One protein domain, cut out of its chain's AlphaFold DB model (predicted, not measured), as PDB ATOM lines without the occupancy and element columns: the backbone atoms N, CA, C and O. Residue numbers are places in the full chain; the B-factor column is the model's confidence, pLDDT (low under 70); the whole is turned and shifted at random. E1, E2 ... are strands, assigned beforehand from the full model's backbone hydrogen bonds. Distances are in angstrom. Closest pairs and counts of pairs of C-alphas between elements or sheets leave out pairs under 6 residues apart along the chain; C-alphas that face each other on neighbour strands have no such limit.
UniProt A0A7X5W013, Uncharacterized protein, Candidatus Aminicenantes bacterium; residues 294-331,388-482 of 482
ATOM      1  N   THR A 294       2.832 -18.218 -56.430       89.38
ATOM      2  CA  THR A 294       2.734 -16.931 -55.733       89.38
ATOM      3  C   THR A 294       1.307 -16.742 -55.203       89.38
ATOM      4  O   THR A 294       0.357 -16.825 -55.990       89.38
ATOM      5  N   PRO A 295       1.109 -16.496 -53.897       92.44
ATOM      6  CA  PRO A 295      -0.191 -16.201 -53.336       92.44
ATOM      7  C   PRO A 295      -0.724 -14.873 -53.861       92.44
ATOM      8  O   PRO A 295      -0.028 -13.868 -53.993       92.44
ATOM      9  N   LYS A 296      -2.023 -14.896 -54.107       87.62
ATOM     10  CA  LYS A 296      -2.868 -13.771 -54.469       87.62
ATOM     11  C   LYS A 296      -2.904 -12.723 -53.346       87.62
ATOM     12  O   LYS A 296      -2.753 -11.526 -53.586       87.62
ATOM     13  N   ARG A 297      -3.044 -13.206 -52.109       91.81
ATOM     14  CA  ARG A 297      -2.875 -12.476 -50.846       91.81
ATOM     15  C   ARG A 297      -2.718 -13.471 -49.699       91.81
ATOM     16  O   ARG A 297      -3.111 -14.630 -49.836       91.81
ATOM     17  N   PHE A 298      -2.215 -13.017 -48.563       96.75
ATOM     18  CA  PHE A 298      -2.270 -13.784 -47.320       96.75
ATOM     19  C   PHE A 298      -2.719 -12.911 -46.154       96.75
ATOM     20  O   PHE A 298      -2.606 -11.684 -46.199       96.75
ATOM     21  N   LEU A 299      -3.271 -13.565 -45.138       98.19
ATOM     22  CA  LEU A 299      -3.760 -12.949 -43.919       98.19
ATOM     23  C   LEU A 299      -3.018 -13.556 -42.730       98.19
ATOM     24  O   LEU A 299      -2.862 -14.774 -42.652       98.19
ATOM     25  N   LEU A 300      -2.582 -12.704 -41.810       98.38
ATOM     26  CA  LEU A 300      -2.107 -13.079 -40.485       98.38
ATOM     27  C   LEU A 300      -3.239 -12.788 -39.504       98.38
ATOM     28  O   LEU A 300      -3.494 -11.624 -39.206       98.38
ATOM     29  N   HIS A 301      -3.955 -13.820 -39.064       98.06
ATOM     30  CA  HIS A 301      -5.034 -13.683 -38.084       98.06
ATOM     31  C   HIS A 301      -4.450 -13.682 -36.681       98.06
ATOM     32  O   HIS A 301      -3.769 -14.633 -36.305       98.06
ATOM     33  N   PHE A 302      -4.744 -12.642 -35.907       97.25
ATOM     34  CA  PHE A 302      -4.211 -12.455 -34.563       97.25
ATOM     35  C   PHE A 302      -5.266 -12.797 -33.513       97.25
ATOM     36  O   PHE A 302      -6.358 -12.225 -33.511       97.25
ATOM     37  N   LYS A 303      -4.926 -13.695 -32.587       96.94
ATOM     38  CA  LYS A 303      -5.787 -14.057 -31.448       96.94
ATOM     39  C   LYS A 303      -5.691 -13.065 -30.291       96.94
ATOM     40  O   LYS A 303      -6.601 -12.993 -29.473       96.94
ATOM     41  N   ASP A 304      -4.586 -12.329 -30.209       94.25
ATOM     42  CA  ASP A 304      -4.248 -11.451 -29.089       94.25
ATOM     43  C   ASP A 304      -4.229  -9.967 -29.470       94.25
ATOM     44  O   ASP A 304      -3.655  -9.159 -28.743       94.25
ATOM     45  N   ALA A 305      -4.834  -9.593 -30.600       97.31
ATOM     46  CA  ALA A 305      -4.782  -8.219 -31.071       97.31
ATOM     47  C   ALA A 305      -5.711  -7.283 -30.290       97.31
ATOM     48  O   ALA A 305      -6.878  -7.591 -30.019       97.31
ATOM     49  N   TYR A 306      -5.205  -6.091 -29.990       96.38
ATOM     50  CA  TYR A 306      -5.959  -5.045 -29.311       96.38
ATOM     51  C   TYR A 306      -5.506  -3.646 -29.720       96.38
ATOM     52  O   TYR A 306      -4.411  -3.436 -30.244       96.38
ATOM     53  N   LEU A 307      -6.366  -2.669 -29.441       97.81
ATOM     54  CA  LEU A 307      -6.034  -1.249 -29.472       97.81
ATOM     55  C   LEU A 307      -5.789  -0.760 -28.049       97.81
ATOM     56  O   LEU A 307      -6.667  -0.889 -27.200       97.81
ATOM     57  N   GLY A 308      -4.612  -0.201 -27.788       87.12
ATOM     58  CA  GLY A 308      -4.280   0.469 -26.534       87.12
ATOM     59  C   GLY A 308      -4.415   1.982 -26.669       87.12
ATOM     60  O   GLY A 308      -3.973   2.553 -27.665       87.12
ATOM     61  N   TYR A 309      -5.013   2.631 -25.671       92.44
ATOM     62  CA  TYR A 309      -5.113   4.087 -25.591       92.44
ATOM     63  C   TYR A 309      -4.607   4.597 -24.242       92.44
ATOM     64  O   TYR A 309      -5.109   4.189 -23.190       92.44
ATOM     65  N   VAL A 310      -3.642   5.517 -24.272       81.62
ATOM     66  CA  VAL A 310      -3.066   6.156 -23.081       81.62
ATOM     67  C   VAL A 310      -3.697   7.533 -22.906       81.62
ATOM     68  O   VAL A 310      -3.555   8.403 -23.763       81.62
ATOM     69  N   LYS A 311      -4.405   7.753 -21.794       86.81
ATOM     70  CA  LYS A 311      -5.218   8.965 -21.589       86.81
ATOM     71  C   LYS A 311      -4.371  10.235 -21.503       86.81
ATOM     72  O   LYS A 311      -4.741  11.238 -22.106       86.81
ATOM     73  N   SER A 312      -3.248  10.185 -20.782       75.31
ATOM     74  CA  SER A 312      -2.384  11.348 -20.527       75.31
ATOM     75  C   SER A 312      -1.720  11.876 -21.799       75.31
ATOM     76  O   SER A 312      -1.784  13.068 -22.079       75.31
ATOM     77  N   SER A 313      -1.134  10.988 -22.602       73.75
ATOM     78  CA  SER A 313      -0.466  11.344 -23.860       73.75
ATOM     79  C   SER A 313      -1.405  11.375 -25.067       73.75
ATOM     80  O   SER A 313      -1.000  11.796 -26.148       73.75
ATOM     81  N   LYS A 314      -2.646  10.892 -24.913       86.44
ATOM     82  CA  LYS A 314      -3.597  10.641 -26.010       86.44
ATOM     83  C   LYS A 314      -3.006   9.745 -27.110       86.44
ATOM     84  O   LYS A 314      -3.419   9.824 -28.274       86.44
ATOM     85  N   SER A 315      -2.031   8.900 -26.765       78.38
ATOM     86  CA  SER A 315      -1.436   7.969 -27.720       78.38
ATOM     87  C   SER A 315      -2.368   6.784 -27.962       78.38
ATOM     88  O   SER A 315      -3.124   6.368 -27.082       78.38
ATOM     89  N   LEU A 316      -2.332   6.268 -29.188       92.12
ATOM     90  CA  LEU A 316      -3.113   5.118 -29.624       92.12
ATOM     91  C   LEU A 316      -2.172   4.156 -30.328       92.12
ATOM     92  O   LEU A 316      -1.385   4.578 -31.167       92.12
ATOM     93  N   GLN A 317      -2.259   2.877 -29.999       82.56
ATOM     94  CA  GLN A 317      -1.445   1.839 -30.618       82.56
ATOM     95  C   GLN A 317      -2.312   0.640 -30.965       82.56
ATOM     96  O   GLN A 317      -3.241   0.307 -30.231       82.56
ATOM     97  N   ILE A 318      -1.993  -0.019 -32.074       94.00
ATOM     98  CA  ILE A 318      -2.558  -1.318 -32.439       94.00
ATOM     99  C   ILE A 318      -1.468  -2.347 -32.205       94.00
ATOM    100  O   ILE A 318      -0.366  -2.195 -32.724       94.00
ATOM    101  N   ILE A 319      -1.758  -3.364 -31.402       89.12
ATOM    102  CA  ILE A 319      -0.765  -4.305 -30.886       89.12
ATOM    103  C   ILE A 319      -1.249  -5.730 -31.151       89.12
ATOM    104  O   ILE A 319      -2.433  -6.009 -30.988       89.12
ATOM    105  N   ALA A 320      -0.336  -6.616 -31.548       93.12
ATOM    106  CA  ALA A 320      -0.523  -8.069 -31.576       93.12
ATOM    107  C   ALA A 320       0.838  -8.757 -31.410       93.12
ATOM    108  O   ALA A 320       1.870  -8.137 -31.685       93.12
ATOM    109  N   GLU A 321       0.874 -10.011 -30.955       91.38
ATOM    110  CA  GLU A 321       2.133 -10.742 -30.711       91.38
ATOM    111  C   GLU A 321       3.109  -9.974 -29.799       91.38
ATOM    112  O   GLU A 321       4.327 -10.056 -29.950       91.38
ATOM    113  N   LYS A 322       2.583  -9.162 -28.870       84.12
ATOM    114  CA  LYS A 322       3.357  -8.236 -28.015       84.12
ATOM    115  C   LYS A 322       4.172  -7.170 -28.779       84.12
ATOM    116  O   LYS A 322       5.064  -6.563 -28.193       84.12
ATOM    117  N   ASN A 323       3.877  -6.909 -30.055       84.75
ATOM    118  CA  ASN A 323       4.536  -5.880 -30.864       84.75
ATOM    119  C   ASN A 323       3.528  -4.819 -31.326       84.75
ATOM    120  O   ASN A 323       2.391  -5.133 -31.679       84.75
ATOM    121  N   VAL A 324       3.954  -3.553 -31.360       82.81
ATOM    122  CA  VAL A 324       3.146  -2.462 -31.924       82.81
ATOM    123  C   VAL A 324       3.157  -2.586 -33.445       82.81
ATOM    124  O   VAL A 324       4.215  -2.525 -34.066       82.81
ATOM    125  N   LEU A 325       1.979  -2.763 -34.037       91.00
ATOM    126  CA  LEU A 325       1.776  -2.889 -35.480       91.00
ATOM    127  C   LEU A 325       1.477  -1.545 -36.157       91.00
ATOM    128  O   LEU A 325       1.686  -1.396 -37.358       91.00
ATOM    129  N   SER A 326       0.938  -0.590 -35.397       91.31
ATOM    130  CA  SER A 326       0.672   0.785 -35.825       91.31
ATOM    131  C   SER A 326       0.638   1.713 -34.613       91.31
ATOM    132  O   SER A 326       0.133   1.346 -33.550       91.31
ATOM    133  N   TYR A 327       1.138   2.933 -34.803       81.44
ATOM    134  CA  TYR A 327       1.197   3.998 -33.795       81.44
ATOM    135  C   TYR A 327       0.025   4.989 -33.888       81.44
ATOM    136  O   TYR A 327       0.038   6.028 -33.228       81.44
ATOM    137  N   GLY A 328      -0.979   4.696 -34.726       83.50
ATOM    138  CA  GLY A 328      -2.242   5.436 -34.765       83.50
ATOM    139  C   GLY A 328      -2.099   6.941 -35.026       83.50
ATOM    140  O   GLY A 328      -2.853   7.738 -34.449       83.50
ATOM    141  N   GLY A 329      -1.110   7.341 -35.833       78.06
ATOM    142  CA  GLY A 329      -0.883   8.740 -36.226       78.06
ATOM    143  C   GLY A 329      -1.985   9.289 -37.141       78.06
ATOM    144  O   GLY A 329      -2.242  10.486 -37.169       78.06
ATOM    145  N   ASP A 330      -2.693   8.393 -37.818       86.31
ATOM    146  CA  ASP A 330      -3.851   8.616 -38.679       86.31
ATOM    147  C   ASP A 330      -5.198   8.575 -37.925       86.31
ATOM    148  O   ASP A 330      -6.265   8.622 -38.532       86.31
ATOM    149  N   TRP A 331      -5.181   8.542 -36.589       95.44
ATOM    150  CA  TRP A 331      -6.397   8.509 -35.774       95.44
ATOM    151  C   TRP A 331      -6.720   9.850 -35.121       95.44
ATOM    152  O   TRP A 331      -5.913  10.434 -34.394       95.44
ATOM    153  N   SER A 388      -6.179   2.903 -14.498       83.69
ATOM    154  CA  SER A 388      -6.099   4.317 -14.097       83.69
ATOM    155  C   SER A 388      -5.714   5.247 -15.269       83.69
ATOM    156  O   SER A 388      -6.478   6.149 -15.625       83.69
ATOM    157  N   GLY A 389      -4.630   4.938 -15.991       80.56
ATOM    158  CA  GLY A 389      -4.111   5.780 -17.081       80.56
ATOM    159  C   GLY A 389      -4.445   5.350 -18.516       80.56
ATOM    160  O   GLY A 389      -4.145   6.093 -19.450       80.56
ATOM    161  N   TYR A 390      -5.045   4.179 -18.726       89.19
ATOM    162  CA  TYR A 390      -5.204   3.595 -20.064       89.19
ATOM    163  C   TYR A 390      -6.458   2.727 -20.190       89.19
ATOM    164  O   TYR A 390      -7.043   2.293 -19.196       89.19
ATOM    165  N   PHE A 391      -6.874   2.470 -21.427       95.12
ATOM    166  CA  PHE A 391      -7.834   1.415 -21.738       95.12
ATOM    167  C   PHE A 391      -7.391   0.613 -22.962       95.12
ATOM    168  O   PHE A 391      -6.657   1.112 -23.815       95.12
ATOM    169  N   TYR A 392      -7.869  -0.625 -23.043       91.44
ATOM    170  CA  TYR A 392      -7.613  -1.551 -24.139       91.44
ATOM    171  C   TYR A 392      -8.923  -2.023 -24.753       91.44
ATOM    172  O   TYR A 392      -9.867  -2.332 -24.021       91.44
ATOM    173  N   LEU A 393      -8.955  -2.121 -26.079       98.12
ATOM    174  CA  LEU A 393     -10.047  -2.706 -26.852       98.12
ATOM    175  C   LEU A 393      -9.541  -4.001 -27.487       98.12
ATOM    176  O   LEU A 393      -8.818  -3.955 -28.481       98.12
ATOM    177  N   TYR A 394      -9.883  -5.146 -26.904       96.56
ATOM    178  CA  TYR A 394      -9.526  -6.450 -27.462       96.56
ATOM    179  C   TYR A 394     -10.495  -6.816 -28.577       96.56
ATOM    180  O   TYR A 394     -11.716  -6.764 -28.395       96.56
ATOM    181  N   PHE A 395      -9.941  -7.173 -29.730       96.88
ATOM    182  CA  PHE A 395     -10.712  -7.470 -30.925       96.88
ATOM    183  C   PHE A 395     -11.175  -8.926 -30.938       96.88
ATOM    184  O   PHE A 395     -10.390  -9.822 -30.646       96.88
ATOM    185  N   SER A 396     -12.425  -9.175 -31.345       94.56
ATOM    186  CA  SER A 396     -12.896 -10.552 -31.555       94.56
ATOM    187  C   SER A 396     -12.277 -11.192 -32.802       94.56
ATOM    188  O   SER A 396     -12.036 -12.397 -32.842       94.56
ATOM    189  N   LYS A 397     -12.010 -10.370 -33.827       94.38
ATOM    190  CA  LYS A 397     -11.370 -10.757 -35.087       94.38
ATOM    191  C   LYS A 397     -10.482  -9.629 -35.579       94.38
ATOM    192  O   LYS A 397     -10.994  -8.584 -35.970       94.38
ATOM    193  N   ALA A 398      -9.177  -9.857 -35.639       96.94
ATOM    194  CA  ALA A 398      -8.251  -8.930 -36.268       96.94
ATOM    195  C   ALA A 398      -7.237  -9.675 -37.126       96.94
ATOM    196  O   ALA A 398      -6.795 -10.771 -36.783       96.94
ATOM    197  N   TYR A 399      -6.863  -9.063 -38.240       97.94
ATOM    198  CA  TYR A 399      -5.859  -9.625 -39.126       97.94
ATOM    199  C   TYR A 399      -5.067  -8.540 -39.845       97.94
ATOM    200  O   TYR A 399      -5.563  -7.439 -40.098       97.94
ATOM    201  N   LEU A 400      -3.834  -8.882 -40.200       98.00
ATOM    202  CA  LEU A 400      -3.036  -8.158 -41.181       98.00
ATOM    203  C   LEU A 400      -3.210  -8.850 -42.526       98.00
ATOM    204  O   LEU A 400      -2.997 -10.053 -42.627       98.00
ATOM    205  N   VAL A 401      -3.583  -8.110 -43.563       96.62
ATOM    206  CA  VAL A 401      -3.652  -8.618 -44.938       96.62
ATOM    207  C   VAL A 401      -2.526  -8.017 -45.766       96.62
ATOM    208  O   VAL A 401      -2.291  -6.810 -45.713       96.62
ATOM    209  N   TYR A 402      -1.842  -8.857 -46.540       96.62
ATOM    210  CA  TYR A 402      -0.825  -8.431 -47.495       96.62
ATOM    211  C   TYR A 402      -1.119  -8.966 -48.895       96.62
ATOM    212  O   TYR A 402      -1.427 -10.147 -49.078       96.62
ATOM    213  N   VAL A 403      -1.011  -8.081 -49.886       90.19
ATOM    214  CA  VAL A 403      -1.214  -8.370 -51.310       90.19
ATOM    215  C   VAL A 403       0.135  -8.225 -52.027       90.19
ATOM    216  O   VAL A 403       0.559  -7.097 -52.286       90.19
ATOM    217  N   PRO A 404       0.831  -9.333 -52.359       89.94
ATOM    218  CA  PRO A 404       2.185  -9.282 -52.915       89.94
ATOM    219  C   PRO A 404       2.340  -8.443 -54.185       89.94
ATOM    220  O   PRO A 404       3.351  -7.761 -54.337       89.94
ATOM    221  N   SER A 405       1.351  -8.461 -55.084       78.88
ATOM    222  CA  SER A 405       1.433  -7.765 -56.376       78.88
ATOM    223  C   SER A 405       1.410  -6.247 -56.259       78.88
ATOM    224  O   SER A 405       2.124  -5.569 -56.990       78.88
ATOM    225  N   THR A 406       0.610  -5.708 -55.342       78.50
ATOM    226  CA  THR A 406       0.482  -4.260 -55.121       78.50
ATOM    227  C   THR A 406       1.327  -3.778 -53.944       78.50
ATOM    228  O   THR A 406       1.367  -2.582 -53.663       78.50
ATOM    229  N   LYS A 407       1.971  -4.704 -53.219       88.44
ATOM    230  CA  LYS A 407       2.661  -4.463 -51.941       88.44
ATOM    231  C   LYS A 407       1.773  -3.765 -50.899       88.44
ATOM    232  O   LYS A 407       2.272  -3.104 -49.985       88.44
ATOM    233  N   THR A 408       0.454  -3.913 -51.025       85.69
ATOM    234  CA  THR A 408      -0.521  -3.315 -50.108       85.69
ATOM    235  C   THR A 408      -0.572  -4.126 -48.824       85.69
ATOM    236  O   THR A 408      -0.733  -5.345 -48.871       85.69
ATOM    237  N   LEU A 409      -0.464  -3.439 -47.687       95.44
ATOM    238  CA  LEU A 409      -0.597  -4.006 -46.351       95.44
ATOM    239  C   LEU A 409      -1.695  -3.248 -45.613       95.44
ATOM    240  O   LEU A 409      -1.718  -2.024 -45.653       95.44
ATOM    241  N   GLN A 410      -2.597  -3.956 -44.947       94.75
ATOM    242  CA  GLN A 410      -3.621  -3.342 -44.105       94.75
ATOM    243  C   GLN A 410      -3.777  -4.133 -42.816       94.75
ATOM    244  O   GLN A 410      -3.618  -5.353 -42.810       94.75
ATOM    245  N   ILE A 411      -4.130  -3.440 -41.738       96.31
ATOM    246  CA  ILE A 411      -4.548  -4.046 -40.473       96.31
ATOM    247  C   ILE A 411      -6.044  -3.791 -40.332       96.31
ATOM    248  O   ILE A 411      -6.498  -2.658 -40.485       96.31
ATOM    249  N   THR A 412      -6.827  -4.833 -40.075       93.94
ATOM    250  CA  THR A 412      -8.291  -4.777 -40.132       93.94
ATOM    251  C   THR A 412      -8.916  -5.453 -38.917       93.94
ATOM    252  O   THR A 412      -8.420  -6.473 -38.447       93.94
ATOM    253  N   THR A 413     -10.032  -4.904 -38.433       94.00
ATOM    254  CA  THR A 413     -10.908  -5.536 -37.430       94.00
ATOM    255  C   THR A 413     -12.367  -5.174 -37.695       94.00
ATOM    256  O   THR A 413     -12.659  -4.076 -38.176       94.00
ATOM    257  N   GLU A 414     -13.299  -6.078 -37.390       85.31
ATOM    258  CA  GLU A 414     -14.750  -5.831 -37.516       85.31
ATOM    259  C   GLU A 414     -15.174  -5.254 -38.889       85.31
ATOM    260  O   GLU A 414     -16.088  -4.426 -38.990       85.31
ATOM    261  N   GLY A 415     -14.456  -5.634 -39.955       84.25
ATOM    262  CA  GLY A 415     -14.665  -5.138 -41.321       84.25
ATOM    263  C   GLY A 415     -14.153  -3.718 -41.606       84.25
ATOM    264  O   GLY A 415     -14.489  -3.170 -42.650       84.25
ATOM    265  N   ASN A 416     -13.361  -3.112 -40.714       89.00
ATOM    266  CA  ASN A 416     -12.810  -1.761 -40.873       89.00
ATOM    267  C   ASN A 416     -11.282  -1.799 -40.884       89.00
ATOM    268  O   ASN A 416     -10.663  -2.454 -40.043       89.00
ATOM    269  N   VAL A 417     -10.676  -1.062 -41.815       91.75
ATOM    270  CA  VAL A 417      -9.226  -0.853 -41.847       91.75
ATOM    271  C   VAL A 417      -8.848   0.084 -40.705       91.75
ATOM    272  O   VAL A 417      -9.408   1.170 -40.588       91.75
ATOM    273  N   LEU A 418      -7.926  -0.360 -39.859       94.44
ATOM    274  CA  LEU A 418      -7.388   0.396 -38.733       94.44
ATOM    275  C   LEU A 418      -6.055   1.074 -39.047       94.44
ATOM    276  O   LEU A 418      -5.659   2.003 -38.349       94.44
ATOM    277  N   SER A 419      -5.333   0.548 -40.035       93.31
ATOM    278  CA  SER A 419      -4.073   1.093 -40.530       93.31
ATOM    279  C   SER A 419      -3.820   0.594 -41.948       93.31
ATOM    280  O   SER A 419      -4.097  -0.566 -42.268       93.31
ATOM    281  N   TYR A 420      -3.256   1.470 -42.775       89.88
ATOM    282  CA  TYR A 420      -2.891   1.199 -44.167       89.88
ATOM    283  C   TYR A 420      -1.418   0.798 -44.346       89.88
ATOM    284  O   TYR A 420      -0.929   0.739 -45.473       89.88
ATOM    285  N   GLY A 421      -0.695   0.542 -43.247       91.19
ATOM    286  CA  GLY A 421       0.647  -0.044 -43.288       91.19
ATOM    287  C   GLY A 421       1.679   0.761 -44.081       91.19
ATOM    288  O   GLY A 421       2.553   0.173 -44.733       91.19
ATOM    289  N   SER A 422       1.559   2.091 -44.092       83.69
ATOM    290  CA  SER A 422       2.497   2.994 -44.774       83.69
ATOM    291  C   SER A 422       3.883   2.994 -44.119       83.69
ATOM    292  O   SER A 422       4.885   3.201 -44.793       83.69
ATOM    293  N   ASP A 423       3.944   2.677 -42.828       81.00
ATOM    294  CA  ASP A 423       5.128   2.561 -41.976       81.00
ATOM    295  C   ASP A 423       5.727   1.141 -41.935       81.00
ATOM    296  O   ASP A 423       6.467   0.796 -41.013       81.00
ATOM    297  N   TRP A 424       5.417   0.310 -42.933       95.31
ATOM    298  CA  TRP A 424       5.947  -1.049 -43.063       95.31
ATOM    299  C   TRP A 424       6.854  -1.199 -44.284       95.31
ATOM    300  O   TRP A 424       6.455  -0.886 -45.412       95.31
ATOM    301  N   GLN A 425       8.018  -1.805 -44.077       92.88
ATOM    302  CA  GLN A 425       8.868  -2.386 -45.110       92.88
ATOM    303  C   GLN A 425       8.380  -3.802 -45.434       92.88
ATOM    304  O   GLN A 425       7.958  -4.553 -44.549       92.88
ATOM    305  N   LYS A 426       8.422  -4.173 -46.718       96.88
ATOM    306  CA  LYS A 426       7.978  -5.485 -47.200       96.88
ATOM    307  C   LYS A 426       9.011  -6.062 -48.155       96.88
ATOM    308  O   LYS A 426       9.409  -5.385 -49.102       96.88
ATOM    309  N   CYS A 427       9.382  -7.313 -47.932       96.38
ATOM    310  CA  CYS A 427      10.299  -8.060 -48.771       96.38
ATOM    311  C   CYS A 427       9.651  -9.331 -49.299       96.38
ATOM    312  O   CYS A 427       8.886  -9.993 -48.598       96.38
ATOM    313  N   ASN A 428       9.983  -9.684 -50.535       96.00
ATOM    314  CA  ASN A 428       9.597 -10.946 -51.142       96.00
ATOM    315  C   ASN A 428      10.878 -11.683 -51.540       96.00
ATOM    316  O   ASN A 428      11.499 -11.326 -52.536       96.00
ATOM    317  N   LEU A 429      11.288 -12.659 -50.728       93.44
ATOM    318  CA  LEU A 429      12.520 -13.421 -50.951       93.44
ATOM    319  C   LEU A 429      12.309 -14.554 -51.954       93.44
ATOM    320  O   LEU A 429      13.200 -14.885 -52.730       93.44
ATOM    321  N   LYS A 430      11.130 -15.181 -51.910       94.12
ATOM    322  CA  LYS A 430      10.697 -16.259 -52.810       94.12
ATOM    323  C   LYS A 430       9.195 -16.142 -53.003       94.12
ATOM    324  O   LYS A 430       8.514 -15.648 -52.119       94.12
ATOM    325  N   THR A 431       8.645 -16.730 -54.063       93.94
ATOM    326  CA  THR A 431       7.194 -16.711 -54.354       93.94
ATOM    327  C   THR A 431       6.291 -17.070 -53.163       93.94
ATOM    328  O   THR A 431       5.158 -16.603 -53.096       93.94
ATOM    329  N   PHE A 432       6.786 -17.844 -52.195       95.19
ATOM    330  CA  PHE A 432       6.086 -18.250 -50.976       95.19
ATOM    331  C   PHE A 432       6.692 -17.715 -49.664       95.19
ATOM    332  O   PHE A 432       6.221 -18.098 -48.594       95.19
ATOM    333  N   LEU A 433       7.753 -16.904 -49.712       97.25
ATOM    334  CA  LEU A 433       8.510 -16.468 -48.538       97.25
ATOM    335  C   LEU A 433       8.639 -14.944 -48.496       97.25
ATOM    336  O   LEU A 433       9.312 -14.335 -49.329       97.25
ATOM    337  N   TYR A 434       8.020 -14.356 -47.479       98.25
ATOM    338  CA  TYR A 434       7.869 -12.917 -47.317       98.25
ATOM    339  C   TYR A 434       8.468 -12.457 -46.002       98.25
ATOM    340  O   TYR A 434       8.426 -13.190 -45.015       98.25
ATOM    341  N   GLU A 435       8.941 -11.219 -45.971       98.38
ATOM    342  CA  GLU A 435       9.351 -10.555 -44.741       98.38
ATOM    343  C   GLU A 435       8.611  -9.228 -44.593       98.38
ATOM    344  O   GLU A 435       8.504  -8.452 -45.543       98.38
ATOM    345  N   LEU A 436       8.083  -8.971 -43.402       98.38
ATOM    346  CA  LEU A 436       7.368  -7.751 -43.050       98.38
ATOM    347  C   LEU A 436       8.057  -7.124 -41.839       98.38
ATOM    348  O   LEU A 436       8.256  -7.790 -40.822       98.38
ATOM    349  N   LYS A 437       8.411  -5.845 -41.938       96.69
ATOM    350  CA  LYS A 437       9.075  -5.112 -40.860       96.69
ATOM    351  C   LYS A 437       8.425  -3.755 -40.678       96.69
ATOM    352  O   LYS A 437       8.367  -2.973 -41.621       96.69
ATOM    353  N   GLN A 438       7.961  -3.462 -39.473       89.19
ATOM    354  CA  GLN A 438       7.528  -2.115 -39.133       89.19
ATOM    355  C   GLN A 438       8.779  -1.223 -38.963       89.19
ATOM    356  O   GLN A 438       9.785  -1.659 -38.404       89.19
ATOM    357  N   ASN A 439       8.747   0.004 -39.492       77.81
ATOM    358  CA  ASN A 439       9.921   0.875 -39.641       77.81
ATOM    359  C   ASN A 439      10.679   1.184 -38.338       77.81
ATOM    360  O   ASN A 439      11.888   1.392 -38.380       77.81
ATOM    361  N   VAL A 440       9.994   1.236 -37.196       72.06
ATOM    362  CA  VAL A 440      10.600   1.520 -35.889       72.06
ATOM    363  C   VAL A 440      11.025   0.260 -35.134       72.06
ATOM    364  O   VAL A 440      11.636   0.365 -34.072       72.06
ATOM    365  N   TRP A 441      10.739  -0.938 -35.654       82.69
ATOM    366  CA  TRP A 441      11.265  -2.170 -35.072       82.69
ATOM    367  C   TRP A 441      12.772  -2.276 -35.308       82.69
ATOM    368  O   TRP A 441      13.263  -2.185 -36.438       82.69
ATOM    369  N   GLN A 442      13.505  -2.528 -34.226       81.12
ATOM    370  CA  GLN A 442      14.953  -2.707 -34.239       81.12
ATOM    371  C   GLN A 442      15.318  -4.153 -33.913       81.12
ATOM    372  O   GLN A 442      14.725  -4.771 -33.033       81.12
ATOM    373  N   GLY A 443      16.292  -4.702 -34.641       83.12
ATOM    374  CA  GLY A 443      16.835  -6.038 -34.381       83.12
ATOM    375  C   GLY A 443      15.917  -7.217 -34.726       83.12
ATOM    376  O   GLY A 443      16.316  -8.360 -34.505       83.12
ATOM    377  N   PHE A 444      14.717  -6.976 -35.267       95.31
ATOM    378  CA  PHE A 444      13.829  -8.048 -35.714       95.31
ATOM    379  C   PHE A 444      12.889  -7.649 -36.857       95.31
ATOM    380  O   PHE A 444      12.685  -6.469 -37.149       95.31
ATOM    381  N   TYR A 445      12.293  -8.661 -37.479       97.50
ATOM    382  CA  TYR A 445      11.185  -8.555 -38.430       97.50
ATOM    383  C   TYR A 445      10.350  -9.839 -38.402       97.50
ATOM    384  O   TYR A 445      10.679 -10.792 -37.694       97.50
ATOM    385  N   TRP A 446       9.244  -9.875 -39.139       98.44
ATOM    386  CA  TRP A 446       8.436 -11.080 -39.291       98.44
ATOM    387  C   TRP A 446       8.698 -11.748 -40.628       98.44
ATOM    388  O   TRP A 446       8.725 -11.078 -41.655       98.44
ATOM    389  N   LYS A 447       8.828 -13.071 -40.622       98.50
ATOM    390  CA  LYS A 447       8.930 -13.916 -41.809       98.50
ATOM    391  C   LYS A 447       7.677 -14.762 -41.948       98.50
ATOM    392  O   LYS A 447       7.237 -15.380 -40.986       98.50
ATOM    393  N   ILE A 448       7.112 -14.801 -43.147       98.56
ATOM    394  CA  ILE A 448       5.870 -15.500 -43.460       98.56
ATOM    395  C   ILE A 448       6.160 -16.492 -44.580       98.56
ATOM    396  O   ILE A 448       6.592 -16.102 -45.664       98.56
ATOM    397  N   ASN A 449       5.892 -17.772 -44.332       97.69
ATOM    398  CA  ASN A 449       5.960 -18.815 -45.346       97.69
ATOM    399  C   ASN A 449       4.542 -19.253 -45.724       97.69
ATOM    400  O   ASN A 449       3.873 -19.968 -44.976       97.69
ATOM    401  N   THR A 450       4.085 -18.855 -46.908       97.19
ATOM    402  CA  THR A 450       2.723 -19.133 -47.378       97.19
ATOM    403  C   THR A 450       2.542 -20.559 -47.890       97.19
ATOM    404  O   THR A 450       1.420 -21.058 -47.904       97.19
ATOM    405  N   SER A 451       3.624 -21.255 -48.256       95.12
ATOM    406  CA  SER A 451       3.549 -22.687 -48.588       95.12
ATOM    407  C   SER A 451       3.291 -23.535 -47.339       95.12
ATOM    408  O   SER A 451       2.484 -24.457 -47.376       95.12
ATOM    409  N   LYS A 452       3.905 -23.155 -46.210       95.94
ATOM    410  CA  LYS A 452       3.757 -23.834 -44.916       95.94
ATOM    411  C   LYS A 452       2.637 -23.268 -44.042       95.94
ATOM    412  O   LYS A 452       2.330 -23.855 -43.014       95.94
ATOM    413  N   LYS A 453       2.038 -22.134 -44.430       97.56
ATOM    414  CA  LYS A 453       1.053 -21.380 -43.632       97.56
ATOM    415  C   LYS A 453       1.550 -21.082 -42.210       97.56
ATOM    416  O   LYS A 453       0.822 -21.225 -41.232       97.56
ATOM    417  N   GLN A 454       2.801 -20.651 -42.110       98.06
ATOM    418  CA  GLN A 454       3.480 -20.380 -40.843       98.06
ATOM    419  C   GLN A 454       4.136 -18.999 -40.867       98.06
ATOM    420  O   GLN A 454       4.498 -18.491 -41.934       98.06
ATOM    421  N   ALA A 455       4.281 -18.399 -39.687       98.38
ATOM    422  CA  ALA A 455       4.940 -17.116 -39.503       98.38
ATOM    423  C   ALA A 455       5.853 -17.140 -38.268       98.38
ATOM    424  O   ALA A 455       5.542 -17.780 -37.263       98.38
ATOM    425  N   TRP A 456       6.971 -16.422 -38.354       98.50
ATOM    426  CA  TRP A 456       8.000 -16.350 -37.320       98.50
ATOM    427  C   TRP A 456       8.466 -14.914 -37.122       98.50
ATOM    428  O   TRP A 456       8.531 -14.134 -38.070       98.50
ATOM    429  N   LYS A 457       8.869 -14.584 -35.900       96.75
ATOM    430  CA  LYS A 457       9.760 -13.466 -35.603       96.75
ATOM    431  C   LYS A 457      11.198 -13.898 -35.883       96.75
ATOM    432  O   LYS A 457      11.617 -14.949 -35.407       96.75
ATOM    433  N   ILE A 458      11.934 -13.086 -36.635       98.06
ATOM    434  CA  ILE A 458      13.345 -13.298 -36.966       98.06
ATOM    435  C   ILE A 458      14.194 -12.263 -36.240       98.06
ATOM    436  O   ILE A 458      13.884 -11.076 -36.315       98.06
ATOM    437  N   THR A 459      15.257 -12.699 -35.570       91.44
ATOM    438  CA  THR A 459      16.280 -11.842 -34.944       91.44
ATOM    439  C   THR A 459      17.674 -12.216 -35.444       91.44
ATOM    440  O   THR A 459      17.887 -13.325 -35.930       91.44
ATOM    441  N   GLY A 460      18.643 -11.301 -35.339       89.69
ATOM    442  CA  GLY A 460      20.043 -11.587 -35.703       89.69
ATOM    443  C   GLY A 460      20.318 -11.707 -37.209       89.69
ATOM    444  O   GLY A 460      21.388 -12.163 -37.592       89.69
ATOM    445  N   ALA A 461      19.376 -11.295 -38.060       94.44
ATOM    446  CA  ALA A 461      19.542 -11.213 -39.509       94.44
ATOM    447  C   ALA A 461      19.196  -9.816 -40.029       94.44
ATOM    448  O   ALA A 461      18.418  -9.079 -39.415       94.44
ATOM    449  N   GLN A 462      19.761  -9.468 -41.183       94.00
ATOM    450  CA  GLN A 462      19.374  -8.270 -41.917       94.00
ATOM    451  C   GLN A 462      18.028  -8.493 -42.612       94.00
ATOM    452  O   GLN A 462      17.762  -9.559 -43.158       94.00
ATOM    453  N   PHE A 463      17.177  -7.467 -42.603       95.88
ATOM    454  CA  PHE A 463      15.914  -7.495 -43.342       95.88
ATOM    455  C   PHE A 463      16.185  -7.667 -44.844       95.88
ATOM    456  O   PHE A 463      17.131  -7.079 -45.364       95.88
ATOM    457  N   CYS A 464      15.344  -8.430 -45.542       95.56
ATOM    458  CA  CYS A 464      15.543  -8.880 -46.919       95.56
ATOM    459  C   CYS A 464      16.711  -9.863 -47.130       95.56
ATOM    460  O   CYS A 464      17.179 -10.013 -48.260       95.56
ATOM    461  N   GLN A 465      17.165 -10.568 -46.093       93.88
ATOM    462  CA  GLN A 465      18.188 -11.607 -46.218       93.88
ATOM    463  C   GLN A 465      17.783 -12.864 -45.445       93.88
ATOM    464  O   GLN A 465      17.171 -12.799 -44.383       93.88
ATOM    465  N   LEU A 466      18.125 -14.037 -45.984       92.31
ATOM    466  CA  LEU A 466      17.917 -15.296 -45.270       92.31
ATOM    467  C   LEU A 466      18.909 -15.408 -44.106       92.31
ATOM    468  O   LEU A 466      20.096 -15.146 -44.283       92.31
ATOM    469  N   GLY A 467      18.432 -15.855 -42.946       93.50
ATOM    470  CA  GLY A 467      19.257 -16.120 -41.769       93.50
ATOM    471  C   GLY A 467      18.512 -15.854 -40.463       93.50
ATOM    472  O   GLY A 467      17.289 -15.690 -40.456       93.50
ATOM    473  N   GLY A 468      19.279 -15.777 -39.372       96.81
ATOM    474  CA  GLY A 468      18.792 -15.392 -38.048       96.81
ATOM    475  C   GLY A 468      18.097 -16.514 -37.276       96.81
ATOM    476  O   GLY A 468      17.952 -17.638 -37.754       96.81
ATOM    477  N   THR A 469      17.662 -16.189 -36.062       96.62
ATOM    478  CA  THR A 469      16.929 -17.107 -35.184       96.62
ATOM    479  C   THR A 469      15.433 -16.958 -35.411       96.62
ATOM    480  O   THR A 469      14.896 -15.850 -35.348       96.62
ATOM    481  N   GLU A 470      14.742 -18.074 -35.647       98.19
ATOM    482  CA  GLU A 470      13.297 -18.096 -35.874       98.19
ATOM    483  C   GLU A 470      12.538 -18.416 -34.586       98.19
ATOM    484  O   GLU A 470      12.742 -19.458 -33.972       98.19
ATOM    485  N   THR A 471      11.606 -17.550 -34.196       96.81
ATOM    486  CA  THR A 471      10.652 -17.815 -33.109       96.81
ATOM    487  C   THR A 471       9.231 -17.799 -33.671       96.81
ATOM    488  O   THR A 471       8.830 -16.766 -34.210       96.81
ATOM    489  N   PRO A 472       8.450 -18.893 -33.592       97.94
ATOM    490  CA  PRO A 472       7.078 -18.913 -34.102       97.94
ATOM    491  C   PRO A 472       6.199 -17.810 -33.493       97.94
ATOM    492  O   PRO A 472       6.293 -17.527 -32.299       97.94
ATOM    493  N   LEU A 473       5.321 -17.213 -34.301       97.19
ATOM    494  CA  LEU A 473       4.294 -16.283 -33.818       97.19
ATOM    495  C   LEU A 473       3.124 -17.083 -33.221       97.19
ATOM    496  O   LEU A 473       2.280 -17.603 -33.951       97.19
ATOM    497  N   ALA A 474       3.118 -17.252 -31.899       94.50
ATOM    498  CA  ALA A 474       2.270 -18.227 -31.205       94.50
ATOM    499  C   ALA A 474       0.762 -17.902 -31.241       94.50
ATOM    500  O   ALA A 474      -0.075 -18.805 -31.184       94.50
ATOM    501  N   ASN A 475       0.406 -16.624 -31.361       94.19
ATOM    502  CA  ASN A 475      -0.970 -16.128 -31.410       94.19
ATOM    503  C   ASN A 475      -1.424 -15.779 -32.836       94.19
ATOM    504  O   ASN A 475      -2.453 -15.118 -33.005       94.19
ATOM    505  N   THR A 476      -0.700 -16.256 -33.855       97.94
ATOM    506  CA  THR A 476      -0.937 -15.927 -35.261       97.94
ATOM    507  C   THR A 476      -1.189 -17.177 -36.094       97.94
ATOM    508  O   THR A 476      -0.441 -18.151 -36.029       97.94
ATOM    509  N   THR A 477      -2.217 -17.146 -36.941       98.06
ATOM    510  CA  THR A 477      -2.415 -18.153 -37.995       98.06
ATOM    511  C   THR A 477      -2.318 -17.515 -39.376       98.06
ATOM    512  O   THR A 477      -2.699 -16.360 -39.568       98.06
ATOM    513  N   VAL A 478      -1.793 -18.263 -40.351       98.31
ATOM    514  CA  VAL A 478      -1.631 -17.775 -41.726       98.31
ATOM    515  C   VAL A 478      -2.702 -18.381 -42.627       98.31
ATOM    516  O   VAL A 478      -2.740 -19.591 -42.853       98.31
ATOM    517  N   GLU A 479      -3.550 -17.532 -43.194       97.00
ATOM    518  CA  GLU A 479      -4.464 -17.895 -44.276       97.00
ATOM    519  C   GLU A 479      -3.876 -17.431 -45.608       97.00
ATOM    520  O   GLU A 479      -3.366 -16.318 -45.724       97.00
ATOM    521  N   VAL A 480      -3.945 -18.277 -46.634       94.81
ATOM    522  CA  VAL A 480      -3.350 -17.992 -47.942       94.81
ATOM    523  C   VAL A 480      -4.388 -18.193 -49.028       94.81
ATOM    524  O   VAL A 480      -5.030 -19.239 -49.097       94.81
ATOM    525  N   VAL A 481      -4.511 -17.195 -49.898       92.75
ATOM    526  CA  VAL A 481      -5.360 -17.226 -51.090       92.75
ATOM    527  C   VAL A 481      -4.443 -17.316 -52.309       92.75
ATOM    528  O   VAL A 481      -3.511 -16.518 -52.418       92.75
ATOM    529  N   TYR A 482      -4.699 -18.260 -53.222       88.88
ATOM    530  CA  TYR A 482      -3.915 -18.511 -54.447       88.88
ATOM    531  C   TYR A 482      -4.674 -18.203 -55.744       88.88
ATOM    532  O   TYR A 482      -5.926 -18.153 -55.767       88.88
TER     533      TYR A 482
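This is residues 294 to 331 and 388 to 482 of the 482 residues of an uncharacterized protein of Candidatus Aminicenantes bacterium (UniProt A0A7X5W013). Two strongly twisted sheets, E8 E7 E6 E1 E14 and E9 E10 E11 E12 E13, lie face to face as a sandwich with crossed strands. A smaller twisted sheet, E4 E3 E2 E5, reaches out past one end of the first, only partly face to face with it, and makes much of the length. The printed part has 133 residues, with 14 named strands, E1 to E14 in order along the chain, and no named helix; the class is all strand, and each sheet, in the order just named, is antiparallel. The whole is compact, with a radius of gyration of the C-alphas of 14.6 A and spans of 46 by 32 by 25 A.

E1, residues 297 to 302, begins at C-alpha 297 (-2.875, -12.476, -50.846) and is 16.3 A long. E2 is 306 to 310, E3 315 to 320 and E4 323 to 326. After the cut come E5, 390 to 395, E6, 398 to 403, E7, 408 to 413, and E8, 416 to 419. E9, 424 to 430, starts at C-alpha 424 (5.947, -1.049, -43.063) and is the longest by residues, 18.7 A. E10, 433 to 438, measures 17.2 A. E11 is 444 to 449, E12 454 to 459 and E13 469 to 472. E14, 476 to 481, ends at C-alpha 481 (-5.360, -17.226, -51.090).

The three sheets form a stack of sheets, face to face in turn. In the first, E8 and E14 are edge strands; E1 and E14 are antiparallel at 159 degrees, with N 299 and O 479 2.8 A apart, within hydrogen-bond range. E6, E7 and E8 are a meander, each strand the antiparallel neighbour of the one before, as are E2, E3 and E4, and E9 to E13. In the hairpin of E6 and E7, N 401 and O 410 are 2.9 A apart. The facing parts of the first sheet and the sheet E9 to E13 are 10.7 A apart centre to centre, their strands at 67 degrees; Gln 454 of E12 and Val 478 of E14 have the closest C-alphas of those two strands, 5.8 A apart. In the hairpin of E9 and E10, N 427 and O 435 are 2.8 A apart. The first sheet and the sheet E4 E3 E2 E5 have facing parts 9.9 A apart, strands at 71 degrees. E2 and E5 are antiparallel at 167 degrees, with N 307 and O 393 2.9 A apart. E5 runs on into E6 at 65 degrees across a break of 2 residues.

The C-alphas farthest apart, of Thr 294 and Ser 388, are 47.6 A apart. Residues 332 to 387 are not printed; across this cut C-alphas 331 and 388 are 22.1 A apart. Of the links printed whole, E12 to E13 is short and the others are tight. Mean pLDDT of the printed part is 92.1, and no printed residue is under 70.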